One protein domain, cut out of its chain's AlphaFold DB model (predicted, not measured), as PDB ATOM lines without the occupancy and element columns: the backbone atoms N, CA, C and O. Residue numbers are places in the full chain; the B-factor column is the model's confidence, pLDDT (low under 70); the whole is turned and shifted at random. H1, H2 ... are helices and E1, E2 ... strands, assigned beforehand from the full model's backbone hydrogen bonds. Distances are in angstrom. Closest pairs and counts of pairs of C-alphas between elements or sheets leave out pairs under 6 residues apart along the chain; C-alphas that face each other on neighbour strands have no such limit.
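What this domain is: This is residues 17 to 130 of the 130 residues of an uncharacterized protein of bacterium G20 (UniProt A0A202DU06). One strongly twisted sheet of eight strands is curled like part of a barrel and folded back on itself, with E3 and E6 facing E4, E7, E2, E1 and E8 across the hinge strand E5. The short helix H1 only grazes this sheet, and H2 sticks out from it with residues 119 to 124. The printed part has 114 residues with eight named strands and two named helices, along the chain E1 E2 E3 E4 E5 E6 E7 H1 H2 E8; the class is mostly strand. The sheet is mixed, in the order E3 E6 E5 E4 E7 E2 E1 E8. The whole is compact, with a radius of gyration of the C-alphas of 13.8 A, and spans 43 by 28 by 27 A.

Where its parts are: E3 is residues 36 to 42, E6 residues 77 to 86, E5 residues 62 to 72 with 27.1 A, E4 residues 47 to 56 with 26.9 A, E7 residues 89 to 98 with 28.5 A, E2 residues 24 to 31 with 20.3 A, E1 residues 17 to 19 and E8 residues 126 to 129. H1 is residues 109 to 112 and H2 residues 119 to 122. E1 begins at C-alpha 17 (-52.709, -25.222, -30.310), E7 ends at C-alpha 98 (-38.824, -19.659, -35.544), and E8 ends at C-alpha 129 (-52.343, -28.869, -34.967).

How they stand to each other: E3 and E8 are the edge strands. E3 and E6 are antiparallel at 160 degrees, with N 39 and O 80 at 3.0 A. E6 bends by 108 degrees at residue 83. E5 pairs with E6 over residues 66 to 72, N 70 and O 79 at 2.9 A, and with E4 over residues 62 to 65, N 64 and O 53 at 2.7 A. E4, E5 and E6 form a meander, each strand the antiparallel neighbour of the one before. With E3 or E7 added they form two Greek keys, in which the first of four strands is the antiparallel neighbour of the fourth. E4 and E7 are antiparallel, N 54 and O 92 at 2.8 A, as are E7 and E2, N 27 and O 93 at 2.8 A. The hairpin E1 and E2 has N 26 and O 17 at 2.8 A. E1 and E8 are parallel at 21 degrees, N 18 and O 128 at 2.8 A. E7, H1 H2 and E8 make a split strand-helix-strand unit, two strands running the same way with helices between them along the chain and E2 and E1 between them in the sheet; its crossover is right-handed. The closest C-alphas of H1 and E3 are those of Arg 110 and His 42, 5.4 A apart. H2 is not on the sheet. Both helices are too short for an O i to N i+4 pair; each has its one O i to N i+3 pair within range.

The domain as a whole: The two C-alphas farthest apart are those of Arg 59 and Asn 102, 44.5 A. The printed part has no cut, and no link is long. Residues 101 to 106 are under 70 in pLDDT; the mean of the printed part is 91.6.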
ATOM      1  N   GLU A  17     -52.358 -25.381 -28.893       97.44
ATOM      2  CA  GLU A  17     -52.709 -25.222 -30.310       97.44
ATOM      3  C   GLU A  17     -51.461 -24.785 -31.074       97.44
ATOM      4  O   GLU A  17     -50.871 -23.743 -30.778       97.44
ATOM      5  N   LEU A  18     -51.031 -25.599 -32.032       95.44
ATOM      6  CA  LEU A  18     -49.820 -25.385 -32.815       95.44
ATOM      7  C   LEU A  18     -50.178 -25.003 -34.241       95.44
ATOM      8  O   LEU A  18     -50.847 -25.760 -34.932       95.44
ATOM      9  N   SER A  19     -49.654 -23.872 -34.705       93.50
ATOM     10  CA  SER A  19     -49.747 -23.467 -36.104       93.50
ATOM     11  C   SER A  19     -48.361 -23.477 -36.737       93.50
ATOM     12  O   SER A  19     -47.576 -22.535 -36.586       93.50
ATOM     13  N   SER A  20     -48.053 -24.553 -37.464       83.12
ATOM     14  CA  SER A  20     -46.751 -24.734 -38.126       83.12
ATOM     15  C   SER A  20     -46.512 -23.704 -39.229       83.12
ATOM     16  O   SER A  20     -45.387 -23.252 -39.412       83.12
ATOM     17  N   SER A  21     -47.570 -23.293 -39.934       85.62
ATOM     18  CA  SER A  21     -47.499 -22.276 -40.994       85.62
ATOM     19  C   SER A  21     -47.130 -20.889 -40.461       85.62
ATOM     20  O   SER A  21     -46.490 -20.112 -41.167       85.62
ATOM     21  N   LYS A  22     -47.505 -20.587 -39.213       87.44
ATOM     22  CA  LYS A  22     -47.219 -19.308 -38.546       87.44
ATOM     23  C   LYS A  22     -45.989 -19.353 -37.642       87.44
ATOM     24  O   LYS A  22     -45.513 -18.298 -37.239       87.44
ATOM     25  N   GLY A  23     -45.497 -20.547 -37.301       92.69
ATOM     26  CA  GLY A  23     -44.506 -20.705 -36.238       92.69
ATOM     27  C   GLY A  23     -45.061 -20.209 -34.904       92.69
ATOM     28  O   GLY A  23     -44.432 -19.404 -34.230       92.69
ATOM     29  N   GLN A  24     -46.279 -20.619 -34.551       96.06
ATOM     30  CA  GLN A  24     -46.976 -20.114 -33.371       96.06
ATOM     31  C   GLN A  24     -47.473 -21.264 -32.499       96.06
ATOM     32  O   GLN A  24     -47.930 -22.289 -33.005       96.06
ATOM     33  N   VAL A  25     -47.409 -21.074 -31.182       97.38
ATOM     34  CA  VAL A  25     -48.100 -21.921 -30.211       97.38
ATOM     35  C   VAL A  25     -49.001 -21.066 -29.333       97.38
ATOM     36  O   VAL A  25     -48.575 -20.026 -28.825       97.38
ATOM     37  N   LYS A  26     -50.232 -21.524 -29.126       97.94
ATOM     38  CA  LYS A  26     -51.091 -21.061 -28.042       97.94
ATOM     39  C   LYS A  26     -51.123 -22.110 -26.948       97.94
ATOM     40  O   LYS A  26     -51.319 -23.293 -27.217       97.94
ATOM     41  N   ILE A  27     -50.910 -21.676 -25.718       98.12
ATOM     42  CA  ILE A  27     -50.871 -22.526 -24.536       98.12
ATOM     43  C   ILE A  27     -52.002 -22.076 -23.624       98.12
ATOM     44  O   ILE A  27     -51.958 -20.979 -23.067       98.12
ATOM     45  N   PHE A  28     -52.992 -22.935 -23.451       98.25
ATOM     46  CA  PHE A  28     -54.051 -22.745 -22.474       98.25
ATOM     47  C   PHE A  28     -53.665 -23.486 -21.210       98.25
ATOM     48  O   PHE A  28     -53.182 -24.619 -21.262       98.25
ATOM     49  N   GLY A  29     -53.851 -22.847 -20.066       97.50
ATOM     50  CA  GLY A  29     -53.507 -23.471 -18.804       97.50
ATOM     51  C   GLY A  29     -53.725 -22.570 -17.612       97.50
ATOM     52  O   GLY A  29     -54.331 -21.500 -17.687       97.50
ATOM     53  N   ARG A  30     -53.194 -23.010 -16.479       97.50
ATOM     54  CA  ARG A  30     -53.374 -22.354 -15.193       97.50
ATOM     55  C   ARG A  30     -52.033 -21.987 -14.599       97.50
ATOM     56  O   ARG A  30     -51.196 -22.846 -14.325       97.50
ATOM     57  N   LYS A  31     -51.853 -20.701 -14.309       96.88
ATOM     58  CA  LYS A  31     -50.757 -20.262 -13.457       96.88
ATOM     59  C   LYS A  31     -51.073 -20.676 -12.022       96.88
ATOM     60  O   LYS A  31     -52.086 -20.260 -11.456       96.88
ATOM     61  N   ILE A  32     -50.168 -21.439 -11.429       94.38
ATOM     62  CA  ILE A  32     -50.221 -21.862 -10.032       94.38
ATOM     63  C   ILE A  32     -49.032 -21.278  -9.252       94.38
ATOM     64  O   ILE A  32     -48.090 -20.717  -9.820       94.38
ATOM     65  N   GLY A  33     -49.105 -21.325  -7.925       89.75
ATOM     66  CA  GLY A  33     -48.108 -20.691  -7.061       89.75
ATOM     67  C   GLY A  33     -48.245 -19.162  -6.974       89.75
ATOM     68  O   GLY A  33     -49.189 -18.584  -7.510       89.75
ATOM     69  N   PRO A  34     -47.325 -18.480  -6.272       93.88
ATOM     70  CA  PRO A  34     -47.502 -17.090  -5.855       93.88
ATOM     71  C   PRO A  34     -47.560 -16.106  -7.035       93.88
ATOM     72  O   PRO A  34     -47.020 -16.401  -8.108       93.88
ATOM     73  N   PRO A  35     -48.184 -14.925  -6.860       96.88
ATOM     74  CA  PRO A  35     -48.189 -13.871  -7.870       96.88
ATOM     75  C   PRO A  35     -46.775 -13.526  -8.360       96.88
ATOM     76  O   PRO A  35     -45.838 -13.416  -7.570       96.88
ATOM     77  N   SER A  36     -46.606 -13.360  -9.672       96.75
ATOM     78  CA  SER A  36     -45.300 -13.090 -10.286       96.75
ATOM     79  C   SER A  36     -45.437 -12.335 -11.600       96.75
ATOM     80  O   SER A  36     -46.432 -12.471 -12.295       96.75
ATOM     81  N   LYS A  37     -44.404 -11.601 -12.012       96.56
ATOM     82  CA  LYS A  37     -44.382 -10.875 -13.301       96.56
ATOM     83  C   LYS A  37     -43.858 -11.706 -14.478       96.56
ATOM     84  O   LYS A  37     -43.250 -11.173 -15.404       96.56
ATOM     85  N   ARG A  38     -43.887 -13.033 -14.352       95.75
ATOM     86  CA  ARG A  38     -43.187 -13.939 -15.267       95.75
ATOM     87  C   ARG A  38     -43.971 -15.217 -15.486       95.75
ATOM     88  O   ARG A  38     -44.495 -15.773 -14.522       95.75
ATOM     89  N   ILE A  39     -43.931 -15.699 -16.720       96.62
ATOM     90  CA  ILE A  39     -44.174 -17.096 -17.073       96.62
ATOM     91  C   ILE A  39     -42.866 -17.671 -17.609       96.62
ATOM     92  O   ILE A  39     -42.151 -17.005 -18.358       96.62
ATOM     93  N   THR A  40     -42.525 -18.887 -17.190       97.00
ATOM     94  CA  THR A  40     -41.330 -19.595 -17.662       97.00
ATOM     95  C   THR A  40     -41.765 -20.860 -18.376       97.00
ATOM     96  O   THR A  40     -42.600 -21.591 -17.853       97.00
ATOM     97  N   LEU A  41     -41.182 -21.116 -19.542       97.31
ATOM     98  CA  LEU A  41     -41.427 -22.303 -20.357       97.31
ATOM     99  C   LEU A  41     -40.095 -22.954 -20.716       97.31
ATOM    100  O   LEU A  41     -39.069 -22.273 -20.773       97.31
ATOM    101  N   HIS A  42     -40.118 -24.252 -20.995       96.62
ATOM    102  CA  HIS A  42     -39.001 -24.936 -21.627       96.62
ATOM    103  C   HIS A  42     -38.933 -24.576 -23.108       96.62
ATOM    104  O   HIS A  42     -39.949 -24.491 -23.797       96.62
ATOM    105  N   GLN A  43     -37.716 -24.355 -23.588       94.06
ATOM    106  CA  GLN A  43     -37.414 -24.031 -24.970       94.06
ATOM    107  C   GLN A  43     -35.937 -24.316 -25.254       94.06
ATOM    108  O   GLN A  43     -35.054 -23.883 -24.513       94.06
ATOM    109  N   LYS A  44     -35.647 -24.978 -26.376       92.62
ATOM    110  CA  LYS A  44     -34.277 -25.214 -26.836       92.62
ATOM    111  C   LYS A  44     -34.151 -24.989 -28.333       92.62
ATOM    112  O   LYS A  44     -34.844 -25.593 -29.137       92.62
ATOM    113  N   GLY A  45     -33.218 -24.128 -28.730       89.38
ATOM    114  CA  GLY A  45     -32.873 -23.940 -30.141       89.38
ATOM    115  C   GLY A  45     -33.900 -23.182 -30.992       89.38
ATOM    116  O   GLY A  45     -33.622 -22.951 -32.156       89.38
ATOM    117  N   LEU A  46     -35.022 -22.747 -30.431       91.69
ATOM    118  CA  LEU A  46     -35.995 -21.834 -31.051       91.69
ATOM    119  C   LEU A  46     -35.629 -20.350 -30.862       91.69
ATOM    120  O   LEU A  46     -35.109 -19.959 -29.813       91.69
ATOM    121  N   LYS A  47     -35.951 -19.502 -31.842       92.31
ATOM    122  CA  LYS A  47     -35.922 -18.039 -31.675       92.31
ATOM    123  C   LYS A  47     -37.334 -17.563 -31.363       92.31
ATOM    124  O   LYS A  47     -38.208 -17.764 -32.194       92.31
ATOM    125  N   ILE A  48     -37.552 -16.941 -30.206       94.75
ATOM    126  CA  ILE A  48     -38.867 -16.393 -29.847       94.75
ATOM    127  C   ILE A  48     -38.933 -14.951 -30.343       94.75
ATOM    128  O   ILE A  48     -38.038 -14.158 -30.052       94.75
ATOM    129  N   THR A  49     -39.959 -14.630 -31.126       94.38
ATOM    130  CA  THR A  49     -40.111 -13.330 -31.796       94.38
ATOM    131  C   THR A  49     -41.232 -12.485 -31.207       94.38
ATOM    132  O   THR A  49     -41.170 -11.263 -31.310       94.38
ATOM    133  N   GLY A  50     -42.214 -13.110 -30.559       95.06
ATOM    134  CA  GLY A  50     -43.366 -12.434 -29.972       95.06
ATOM    135  C   GLY A  50     -44.008 -13.270 -28.873       95.06
ATOM    136  O   GLY A  50     -43.862 -14.494 -28.848       95.06
ATOM    137  N   ALA A  51     -44.676 -12.604 -27.932       96.56
ATOM    138  CA  ALA A  51     -45.482 -13.268 -26.919       96.56
ATOM    139  C   ALA A  51     -46.604 -12.361 -26.393       96.56
ATOM    140  O   ALA A  51     -46.380 -11.179 -26.120       96.56
ATOM    141  N   GLN A  52     -47.778 -12.945 -26.178       96.69
ATOM    142  CA  GLN A  52     -48.940 -12.311 -25.556       96.69
ATOM    143  C   GLN A  52     -49.465 -13.217 -24.444       96.69
ATOM    144  O   GLN A  52     -49.487 -14.439 -24.587       96.69
ATOM    145  N   ILE A  53     -49.870 -12.623 -23.324       97.56
ATOM    146  CA  ILE A  53     -50.453 -13.339 -22.191       97.56
ATOM    147  C   ILE A  53     -51.845 -12.761 -21.959       97.56
ATOM    148  O   ILE A  53     -51.991 -11.558 -21.778       97.56
ATOM    149  N   ILE A  54     -52.868 -13.602 -21.927       97.38
ATOM    150  CA  ILE A  54     -54.243 -13.199 -21.648       97.38
ATOM    151  C   ILE A  54     -54.711 -13.983 -20.433       97.38
ATOM    152  O   ILE A  54     -54.673 -15.210 -20.430       97.38
ATOM    153  N   ARG A  55     -55.143 -13.292 -19.377       96.75
ATOM    154  CA  ARG A  55     -55.845 -13.931 -18.262       96.75
ATOM    155  C   ARG A  55     -57.317 -14.053 -18.614       96.75
ATOM    156  O   ARG A  55     -57.945 -13.060 -18.976       96.75
ATOM    157  N   ILE A  56     -57.856 -15.249 -18.431       96.50
ATOM    158  CA  ILE A  56     -59.270 -15.544 -18.634       96.50
ATOM    159  C   ILE A  56     -59.979 -15.440 -17.282       96.50
ATOM    160  O   ILE A  56     -59.657 -16.173 -16.342       96.50
ATOM    161  N   ASP A  57     -60.933 -14.516 -17.175       91.00
ATOM    162  CA  ASP A  57     -61.768 -14.313 -15.989       91.00
ATOM    163  C   ASP A  57     -63.250 -14.295 -16.395       91.00
ATOM    164  O   ASP A  57     -63.613 -13.932 -17.513       91.00
ATOM    165  N   LYS A  58     -64.135 -14.648 -15.459       88.00
ATOM    166  CA  LYS A  58     -65.592 -14.578 -15.639       88.00
ATOM    167  C   LYS A  58     -66.075 -13.152 -15.906       88.00
ATOM    168  O   LYS A  58     -67.139 -12.972 -16.486       88.00
ATOM    169  N   ARG A  59     -65.327 -12.147 -15.436       87.56
ATOM    170  CA  ARG A  59     -65.650 -10.720 -15.607       87.56
ATOM    171  C   ARG A  59     -65.113 -10.117 -16.908       87.56
ATOM    172  O   ARG A  59     -65.393  -8.955 -17.176       87.56
ATOM    173  N   GLY A  60     -64.357 -10.883 -17.689       88.50
ATOM    174  CA  GLY A  60     -63.718 -10.427 -18.918       88.50
ATOM    175  C   GLY A  60     -62.236 -10.779 -18.961       88.50
ATOM    176  O   GLY A  60     -61.609 -11.063 -17.940       88.50
ATOM    177  N   ASN A  61     -61.681 -10.761 -20.168       93.25
ATOM    178  CA  ASN A  61     -60.278 -11.079 -20.389       93.25
ATOM    179  C   ASN A  61     -59.395  -9.878 -20.049       93.25
ATOM    180  O   ASN A  61     -59.729  -8.737 -20.364       93.25
ATOM    181  N   GLN A  62     -58.248 -10.148 -19.430       93.94
ATOM    182  CA  GLN A  62     -57.224  -9.142 -19.177       93.94
ATOM    183  C   GLN A  62     -55.985  -9.471 -20.003       93.94
ATOM    184  O   GLN A  62     -55.363 -10.516 -19.804       93.94
ATOM    185  N   GLU A  63     -55.625  -8.577 -20.916       94.44
ATOM    186  CA  GLU A  63     -54.441  -8.730 -21.755       94.44
ATOM    187  C   GLU A  63     -53.191  -8.167 -21.079       94.44
ATOM    188  O   GLU A  63     -53.217  -7.120 -20.433       94.44
ATOM    189  N   PHE A  64     -52.081  -8.873 -21.261       91.50
ATOM    190  CA  PHE A  64     -50.756  -8.522 -20.781       91.50
ATOM    191  C   PHE A  64     -49.771  -8.701 -21.939       91.50
ATOM    192  O   PHE A  64     -49.443  -9.821 -22.346       91.50
ATOM    193  N   ALA A  65     -49.269  -7.590 -22.470       81.56
ATOM    194  CA  ALA A  65     -48.179  -7.638 -23.434       81.56
ATOM    195  C   ALA A  65     -46.878  -8.066 -22.732       81.56
ATOM    196  O   ALA A  65     -46.562  -7.603 -21.630       81.56
ATOM    197  N   ALA A  66     -46.094  -8.940 -23.370       81.25
ATOM    198  CA  ALA A  66     -44.776  -9.279 -22.852       81.25
ATOM    199  C   ALA A  66     -43.849  -8.056 -22.960       81.25
ATOM    200  O   ALA A  66     -43.486  -7.616 -24.045       81.25
ATOM    201  N   ALA A  67     -43.418  -7.535 -21.814       80.06
ATOM    202  CA  ALA A  67     -42.455  -6.444 -21.713       80.06
ATOM    203  C   ALA A  67     -41.055  -6.857 -22.178       80.06
ATOM    204  O   ALA A  67     -40.276  -6.037 -22.660       80.06
ATOM    205  N   ARG A  68     -40.696  -8.130 -21.973       94.44
ATOM    206  CA  ARG A  68     -39.403  -8.684 -22.378       94.44
ATOM    207  C   ARG A  68     -39.481 -10.197 -22.526       94.44
ATOM    208  O   ARG A  68     -40.060 -10.883 -21.686       94.44
ATOM    209  N   ILE A  69     -38.788 -10.710 -23.534       96.56
ATOM    210  CA  ILE A  69     -38.561 -12.139 -23.743       96.56
ATOM    211  C   ILE A  69     -37.103 -12.430 -23.390       96.56
ATOM    212  O   ILE A  69     -36.183 -11.861 -23.976       96.56
ATOM    213  N   ASN A  70     -36.876 -13.250 -22.366       96.00
ATOM    214  CA  ASN A  70     -35.541 -13.552 -21.861       96.00
ATOM    215  C   ASN A  70     -35.199 -15.027 -22.081       96.00
ATOM    216  O   ASN A  70     -35.799 -15.905 -21.461       96.00
ATOM    217  N   HIS A  71     -34.212 -15.287 -22.934       95.00
ATOM    218  CA  HIS A  71     -33.723 -16.631 -23.220       95.00
ATOM    219  C   HIS A  71     -32.690 -17.072 -22.180       95.00
ATOM    220  O   HIS A  71     -31.731 -16.359 -21.892       95.00
ATOM    221  N   LEU A  72     -32.874 -18.270 -21.633       94.06
ATOM    222  CA  LEU A  72     -32.022 -18.878 -20.615       94.06
ATOM    223  C   LEU A  72     -31.476 -20.212 -21.142       94.06
ATOM    224  O   LEU A  72     -31.946 -21.274 -20.732       94.06
ATOM    225  N   PRO A  73     -30.484 -20.182 -22.051       91.12
ATOM    226  CA  PRO A  73     -30.019 -21.373 -22.763       91.12
ATOM    227  C   PRO A  73     -29.442 -22.443 -21.831       91.12
ATOM    228  O   PRO A  73     -29.694 -23.621 -22.043       91.12
ATOM    229  N   THR A  74     -28.748 -22.047 -20.757       91.19
ATOM    230  CA  THR A  74     -28.213 -22.974 -19.741       91.19
ATOM    231  C   THR A  74     -29.302 -23.804 -19.061       91.19
ATOM    232  O   THR A  74     -29.038 -24.914 -18.616       91.19
ATOM    233  N   PHE A  75     -30.520 -23.266 -18.975       91.00
ATOM    234  CA  PHE A  75     -31.668 -23.933 -18.366       91.00
ATOM    235  C   PHE A  75     -32.632 -24.514 -19.405       91.00
ATOM    236  O   PHE A  75     -33.643 -25.078 -19.008       91.00
ATOM    237  N   GLU A  76     -32.347 -24.359 -20.704       94.56
ATOM    238  CA  GLU A  76     -33.271 -24.693 -21.797       94.56
ATOM    239  C   GLU A  76     -34.660 -24.074 -21.573       94.56
ATOM    240  O   GLU A  76     -35.690 -24.743 -21.672       94.56
ATOM    241  N   GLN A  77     -34.682 -22.789 -21.206       95.38
ATOM    242  CA  GLN A  77     -35.896 -22.066 -20.838       95.38
ATOM    243  C   GLN A  77     -36.004 -20.716 -21.540       95.38
ATOM    244  O   GLN A  77     -35.009 -20.063 -21.860       95.38
ATOM    245  N   VAL A  78     -37.238 -20.242 -21.668       96.44
ATOM    246  CA  VAL A  78     -37.563 -18.854 -21.992       96.44
ATOM    247  C   VAL A  78     -38.469 -18.278 -20.907       96.44
ATOM    248  O   VAL A  78     -39.355 -18.957 -20.388       96.44
ATOM    249  N   ARG A  79     -38.231 -17.018 -20.534       96.69
ATOM    250  CA  ARG A  79     -39.077 -16.262 -19.605       96.69
ATOM    251  C   ARG A  79     -39.785 -15.139 -20.333       96.69
ATOM    252  O   ARG A  79     -39.135 -14.273 -20.919       96.69
ATOM    253  N   LEU A  80     -41.101 -15.126 -20.213       97.06
ATOM    254  CA  LEU A  80     -41.965 -14.042 -20.651       97.06
ATOM    255  C   LEU A  80     -42.164 -13.115 -19.457       97.06
ATOM    256  O   LEU A  80     -42.734 -13.529 -18.449       97.06
ATOM    257  N   HIS A  81     -41.635 -11.900 -19.528       96.81
ATOM    258  CA  HIS A  81     -41.802 -10.894 -18.484       96.81
ATOM    259  C   HIS A  81     -42.990  -9.996 -18.826       96.81
ATOM    260  O   HIS A  81     -43.009  -9.426 -19.909       96.81
ATOM    261  N   SER A  82     -43.931  -9.827 -17.901       95.25
ATOM    262  CA  SER A  82     -45.009  -8.831 -17.970       95.25
ATOM    263  C   SER A  82     -44.638  -7.577 -17.167       95.25
ATOM    264  O   SER A  82     -43.777  -7.630 -16.280       95.25
ATOM    265  N   GLN A  83     -45.274  -6.438 -17.459       93.62
ATOM    266  CA  GLN A  83     -45.118  -5.234 -16.629       93.62
ATOM    267  C   GLN A  83     -45.922  -5.371 -15.330       93.62
ATOM    268  O   GLN A  83     -45.427  -5.085 -14.229       93.62
ATOM    269  N   GLU A  84     -47.142  -5.884 -15.461       94.56
ATOM    270  CA  GLU A  84     -48.084  -6.138 -14.384       94.56
ATOM    271  C   GLU A  84     -47.818  -7.484 -13.700       94.56
ATOM    272  O   GLU A  84     -47.166  -8.388 -14.231       94.56
ATOM    273  N   THR A  85     -48.340  -7.626 -12.484       96.31
ATOM    274  CA  THR A  85     -48.277  -8.877 -11.728       96.31
ATOM    275  C   THR A  85     -49.318  -9.867 -12.243       96.31
ATOM    276  O   THR A  85     -50.511  -9.575 -12.250       96.31
ATOM    277  N   LEU A  86     -48.871 -11.071 -12.602       96.81
ATOM    278  CA  LEU A  86     -49.731 -12.189 -12.972       96.81
ATOM    279  C   LEU A  86     -50.115 -12.960 -11.707       96.81
ATOM    280  O   LEU A  86     -49.260 -13.528 -11.016       96.81
ATOM    281  N   PHE A  87     -51.405 -12.961 -11.398       96.50
ATOM    282  CA  PHE A  87     -51.975 -13.688 -10.267       96.50
ATOM    283  C   PHE A  87     -52.274 -15.148 -10.636       96.50
ATOM    284  O   PHE A  87     -52.312 -15.493 -11.814       96.50
ATOM    285  N   PRO A  88     -52.480 -16.040  -9.656       97.31
ATOM    286  CA  PRO A  88     -53.001 -17.374  -9.938       97.31
ATOM    287  C   PRO A  88     -54.315 -17.307 -10.730       97.31
ATOM    288  O   PRO A  88     -55.181 -16.475 -10.441       97.31
ATOM    289  N   GLY A  89     -54.480 -18.185 -11.715       97.00
ATOM    290  CA  GLY A  89     -55.669 -18.177 -12.567       97.00
ATOM    291  C   GLY A  89     -55.472 -18.887 -13.898       97.00
ATOM    292  O   GLY A  89     -54.423 -19.483 -14.132       97.00
ATOM    293  N   THR A  90     -56.495 -18.817 -14.747       97.88
ATOM    294  CA  THR A  90     -56.498 -19.375 -16.103       97.88
ATOM    295  C   THR A  90     -55.931 -18.367 -17.093       97.88
ATOM    296  O   THR A  90     -56.223 -17.172 -17.005       97.88
ATOM    297  N   TYR A  91     -55.119 -18.851 -18.024       97.88
ATOM    298  CA  TYR A  91     -54.409 -18.048 -19.004       97.88
ATOM    299  C   TYR A  91     -54.410 -18.707 -20.383       97.88
ATOM    300  O   TYR A  91     -54.324 -19.929 -20.498       97.88
ATOM    301  N   GLU A  92     -54.423 -17.862 -21.407       97.75
ATOM    302  CA  GLU A  92     -53.990 -18.159 -22.769       97.75
ATOM    303  C   GLU A  92     -52.645 -17.456 -22.992       97.75
ATOM    304  O   GLU A  92     -52.494 -16.266 -22.706       97.75
ATOM    305  N   ILE A  93     -51.642 -18.193 -23.461       97.88
ATOM    306  CA  ILE A  93     -50.320 -17.656 -23.785       97.88
ATOM    307  C   ILE A  93     -50.053 -17.931 -25.256       97.88
ATOM    308  O   ILE A  93     -49.904 -19.085 -25.645       97.88
ATOM    309  N   THR A  94     -49.933 -16.879 -26.054       97.44
ATOM    310  CA  THR A  94     -49.571 -16.972 -27.471       97.44
ATOM    311  C   THR A  94     -48.092 -16.666 -27.628       97.44
ATOM    312  O   THR A  94     -47.606 -15.687 -27.060       97.44
ATOM    313  N   ILE A  95     -47.364 -17.492 -28.379       97.00
ATOM    314  CA  ILE A  95     -45.926 -17.329 -28.615       97.00
ATOM    315  C   ILE A  95     -45.609 -17.554 -30.082       97.00
ATOM    316  O   ILE A  95     -45.889 -18.625 -30.617       97.00
ATOM    317  N   ASP A  96     -44.935 -16.576 -30.675       96.56
ATOM    318  CA  ASP A  96     -44.383 -16.663 -32.022       96.56
ATOM    319  C   ASP A  96     -42.916 -17.083 -31.947       96.56
ATOM    320  O   ASP A  96     -42.121 -16.536 -31.165       96.56
ATOM    321  N   PHE A  97     -42.540 -18.065 -32.756       95.25
ATOM    322  CA  PHE A  97     -41.212 -18.639 -32.773       95.25
ATOM    323  C   PHE A  97     -40.775 -19.094 -34.163       95.25
ATOM    324  O   PHE A  97     -41.557 -19.518 -35.005       95.25
ATOM    325  N   LEU A  98     -39.463 -19.071 -34.375       92.00
ATOM    326  CA  LEU A  98     -38.824 -19.659 -35.544       92.00
ATOM    327  C   LEU A  98     -38.066 -20.917 -35.123       92.00
ATOM    328  O   LEU A  98     -37.203 -20.872 -34.233       92.00
ATOM    329  N   ALA A  99     -38.390 -22.030 -35.779       82.00
ATOM    330  CA  ALA A  99     -37.651 -23.277 -35.657       82.00
ATOM    331  C   ALA A  99     -36.293 -23.182 -36.366       82.00
ATOM    332  O   ALA A  99     -36.120 -22.440 -37.335       82.00
ATOM    333  N   LYS A 100     -35.306 -23.943 -35.885       75.88
ATOM    334  CA  LYS A 100     -34.042 -24.117 -36.613       75.88
ATOM    335  C   LYS A 100     -34.223 -25.162 -37.721       75.88
ATOM    336  O   LYS A 100     -34.899 -26.156 -37.476       75.88
ATOM    337  N   PRO A 101     -33.562 -25.010 -38.882       62.19
ATOM    338  CA  PRO A 101     -33.772 -25.868 -40.056       62.19
ATOM    339  C   PRO A 101     -33.409 -27.360 -39.887       62.19
ATOM    340  O   PRO A 101     -33.723 -28.146 -40.768       62.19
ATOM    341  N   ASN A 102     -32.811 -27.781 -38.763       60.84
ATOM    342  CA  ASN A 102     -32.284 -29.143 -38.571       60.84
ATOM    343  C   ASN A 102     -32.877 -29.864 -37.344       60.84
ATOM    344  O   ASN A 102     -32.156 -30.548 -36.616       60.84
ATOM    345  N   GLN A 103     -34.163 -29.675 -37.042       61.69
ATOM    346  CA  GLN A 103     -34.785 -30.403 -35.932       61.69
ATOM    347  C   GLN A 103     -35.112 -31.842 -36.338       61.69
ATOM    348  O   GLN A 103     -35.912 -32.077 -37.236       61.69
ATOM    349  N   GLN A 104     -34.470 -32.806 -35.674       59.94
ATOM    350  CA  GLN A 104     -34.761 -34.231 -35.834       59.94
ATOM    351  C   GLN A 104     -36.095 -34.590 -35.173       59.94
ATOM    352  O   GLN A 104     -36.446 -34.045 -34.124       59.94
ATOM    353  N   THR A 105     -36.807 -35.542 -35.773       56.44
ATOM    354  CA  THR A 105     -38.159 -35.996 -35.407       56.44
ATOM    355  C   THR A 105     -38.273 -36.606 -34.004       56.44
ATOM    356  O   THR A 105     -39.357 -36.581 -33.432       56.44
ATOM    357  N   GLU A 106     -37.172 -37.075 -33.409       62.56
ATOM    358  CA  GLU A 106     -37.129 -37.623 -32.038       62.56
ATOM    359  C   GLU A 106     -36.707 -36.592 -30.974       62.56
ATOM    360  O   GLU A 106     -36.335 -36.934 -29.849       62.56
ATOM    361  N   SER A 107     -36.725 -35.303 -31.315       71.31
ATOM    362  CA  SER A 107     -36.307 -34.263 -30.376       71.31
ATOM    363  C   SER A 107     -37.272 -34.137 -29.183       71.31
ATOM    364  O   SER A 107     -38.485 -34.279 -29.348       71.31
ATOM    365  N   PRO A 108     -36.770 -33.768 -27.987       86.88
ATOM    366  CA  PRO A 108     -37.614 -33.334 -26.876       86.88
ATOM    367  C   PRO A 108     -38.607 -32.246 -27.310       86.88
ATOM    368  O   PRO A 108     -38.280 -31.416 -28.163       86.88
ATOM    369  N   LYS A 109     -39.796 -32.189 -26.697       91.31
ATOM    370  CA  LYS A 109     -40.865 -31.265 -27.124       91.31
ATOM    371  C   LYS A 109     -40.434 -29.799 -27.061       91.31
ATOM    372  O   LYS A 109     -40.786 -29.031 -27.951       91.31
ATOM    373  N   ARG A 110     -39.585 -29.434 -26.091       92.25
ATOM    374  CA  ARG A 110     -38.980 -28.090 -25.973       92.25
ATOM    375  C   ARG A 110     -38.161 -27.651 -27.185       92.25
ATOM    376  O   ARG A 110     -37.873 -26.461 -27.321       92.25
ATOM    377  N   ASN A 111     -37.735 -28.587 -28.029       91.69
ATOM    378  CA  ASN A 111     -37.093 -28.259 -29.291       91.69
ATOM    379  C   ASN A 111     -38.140 -27.850 -30.321       91.69
ATOM    380  O   ASN A 111     -37.901 -26.892 -31.034       91.69
ATOM    381  N   LEU A 112     -39.288 -28.521 -30.372       91.00
ATOM    382  CA  LEU A 112     -40.310 -28.316 -31.399       91.00
ATOM    383  C   LEU A 112     -41.075 -27.003 -31.193       91.00
ATOM    384  O   LEU A 112     -41.293 -26.256 -32.141       91.00
ATOM    385  N   PHE A 113     -41.458 -26.710 -29.949       93.50
ATOM    386  CA  PHE A 113     -42.162 -25.483 -29.577       93.50
ATOM    387  C   PHE A 113     -41.961 -25.157 -28.083       93.50
ATOM    388  O   PHE A 113     -41.636 -26.045 -27.287       93.50
ATOM    389  N   PRO A 114     -42.148 -23.893 -27.662       95.88
ATOM    390  CA  PRO A 114     -42.094 -23.524 -26.248       95.88
ATOM    391  C   PRO A 114     -43.230 -24.186 -25.460       95.88
ATOM    392  O   PRO A 114     -44.397 -24.026 -25.805       95.88
ATOM    393  N   CYS A 115     -42.908 -24.926 -24.399       96.62
ATOM    394  CA  CYS A 115     -43.899 -25.696 -23.638       96.62
ATOM    395  C   CYS A 115     -43.439 -26.017 -22.210       96.62
ATOM    396  O   CYS A 115     -42.304 -25.735 -21.827       96.62
ATOM    397  N   ILE A 116     -44.301 -26.639 -21.402       96.69
ATOM    398  CA  ILE A 116     -43.874 -27.283 -20.153       96.69
ATOM    399  C   ILE A 116     -43.439 -28.716 -20.476       96.69
ATOM    400  O   ILE A 116     -44.239 -29.643 -20.491       96.69
ATOM    401  N   ASP A 117     -42.153 -28.902 -20.766       95.25
ATOM    402  CA  ASP A 117     -41.577 -30.214 -21.097       95.25
ATOM    403  C   ASP A 117     -41.216 -31.057 -19.849       95.25
ATOM    404  O   ASP A 117     -40.062 -31.435 -19.638       95.25
ATOM    405  N   GLU A 118     -42.219 -31.297 -18.995       93.62
ATOM    406  CA  GLU A 118     -42.166 -32.148 -17.791       93.62
ATOM    407  C   GLU A 118     -43.230 -33.258 -17.895       93.62
ATOM    408  O   GLU A 118     -44.324 -32.966 -18.380       93.62
ATOM    409  N   PRO A 119     -42.965 -34.512 -17.469       91.88
ATOM    410  CA  PRO A 119     -43.895 -35.636 -17.652       91.88
ATOM    411  C   PRO A 119     -45.326 -35.369 -17.161       91.88
ATOM    412  O   PRO A 119     -46.290 -35.708 -17.844       91.88
ATOM    413  N   GLU A 120     -45.461 -34.707 -16.012       93.06
ATOM    414  CA  GLU A 120     -46.737 -34.378 -15.373       93.06
ATOM    415  C   GLU A 120     -47.596 -33.435 -16.226       93.06
ATOM    416  O   GLU A 120     -48.824 -33.486 -16.181       93.06
ATOM    417  N   ALA A 121     -46.960 -32.594 -17.046       92.81
ATOM    418  CA  ALA A 121     -47.657 -31.672 -17.930       92.81
ATOM    419  C   ALA A 121     -48.373 -32.382 -19.084       92.81
ATOM    420  O   ALA A 121     -49.342 -31.852 -19.612       92.81
ATOM    421  N   TRP A 122     -47.920 -33.575 -19.470       91.88
ATOM    422  CA  TRP A 122     -48.421 -34.300 -20.642       91.88
ATOM    423  C   TRP A 122     -49.371 -35.440 -20.293       91.88
ATOM    424  O   TRP A 122     -49.853 -36.121 -21.189       91.88
ATOM    425  N   THR A 123     -49.653 -35.657 -19.006       90.44
ATOM    426  CA  THR A 123     -50.623 -36.677 -18.588       90.44
ATOM    427  C   THR A 123     -52.040 -36.324 -19.044       90.44
ATOM    428  O   THR A 123     -52.782 -37.211 -19.445       90.44
ATOM    429  N   ASN A 124     -52.396 -35.034 -19.008       84.44
ATOM    430  CA  ASN A 124     -53.755 -34.564 -19.305       84.44
ATOM    431  C   ASN A 124     -53.819 -33.490 -20.401       84.44
ATOM    432  O   ASN A 124     -54.910 -33.200 -20.883       84.44
ATOM    433  N   ALA A 125     -52.689 -32.880 -20.776       93.56
ATOM    434  CA  ALA A 125     -52.702 -31.832 -21.787       93.56
ATOM    435  C   ALA A 125     -52.932 -32.409 -23.187       93.56
ATOM    436  O   ALA A 125     -52.309 -33.402 -23.571       93.56
ATOM    437  N   THR A 126     -53.774 -31.745 -23.972       95.56
ATOM    438  CA  THR A 126     -54.005 -32.090 -25.378       95.56
ATOM    439  C   THR A 126     -53.169 -31.216 -26.313       95.56
ATOM    440  O   THR A 126     -52.748 -30.114 -25.952       95.56
ATOM    441  N   ILE A 127     -52.905 -31.713 -27.523       94.12
ATOM    442  CA  ILE A 127     -52.262 -30.951 -28.598       94.12
ATOM    443  C   ILE A 127     -53.172 -30.994 -29.818       94.12
ATOM    444  O   ILE A 127     -53.556 -32.071 -30.265       94.12
ATOM    445  N   GLU A 128     -53.452 -29.827 -30.379       94.62
ATOM    446  CA  GLU A 128     -54.124 -29.659 -31.661       94.62
ATOM    447  C   GLU A 128     -53.172 -28.970 -32.641       94.62
ATOM    448  O   GLU A 128     -52.447 -28.043 -32.275       94.62
ATOM    449  N   ILE A 129     -53.152 -29.441 -33.887       89.75
ATOM    450  CA  ILE A 129     -52.343 -28.869 -34.967       89.75
ATOM    451  C   ILE A 129     -53.304 -28.203 -35.948       89.75
ATOM    452  O   ILE A 129     -54.272 -28.831 -36.375       89.75
ATOM    453  N   THR A 130     -53.048 -26.937 -36.270       80.62
ATOM    454  CA  THR A 130     -53.849 -26.096 -37.172       80.62
ATOM    455  C   THR A 130     -53.064 -25.699 -38.414       80.62
ATOM    456  O   THR A 130     -51.860 -25.355 -38.289       80.62
TER     457      THR A 130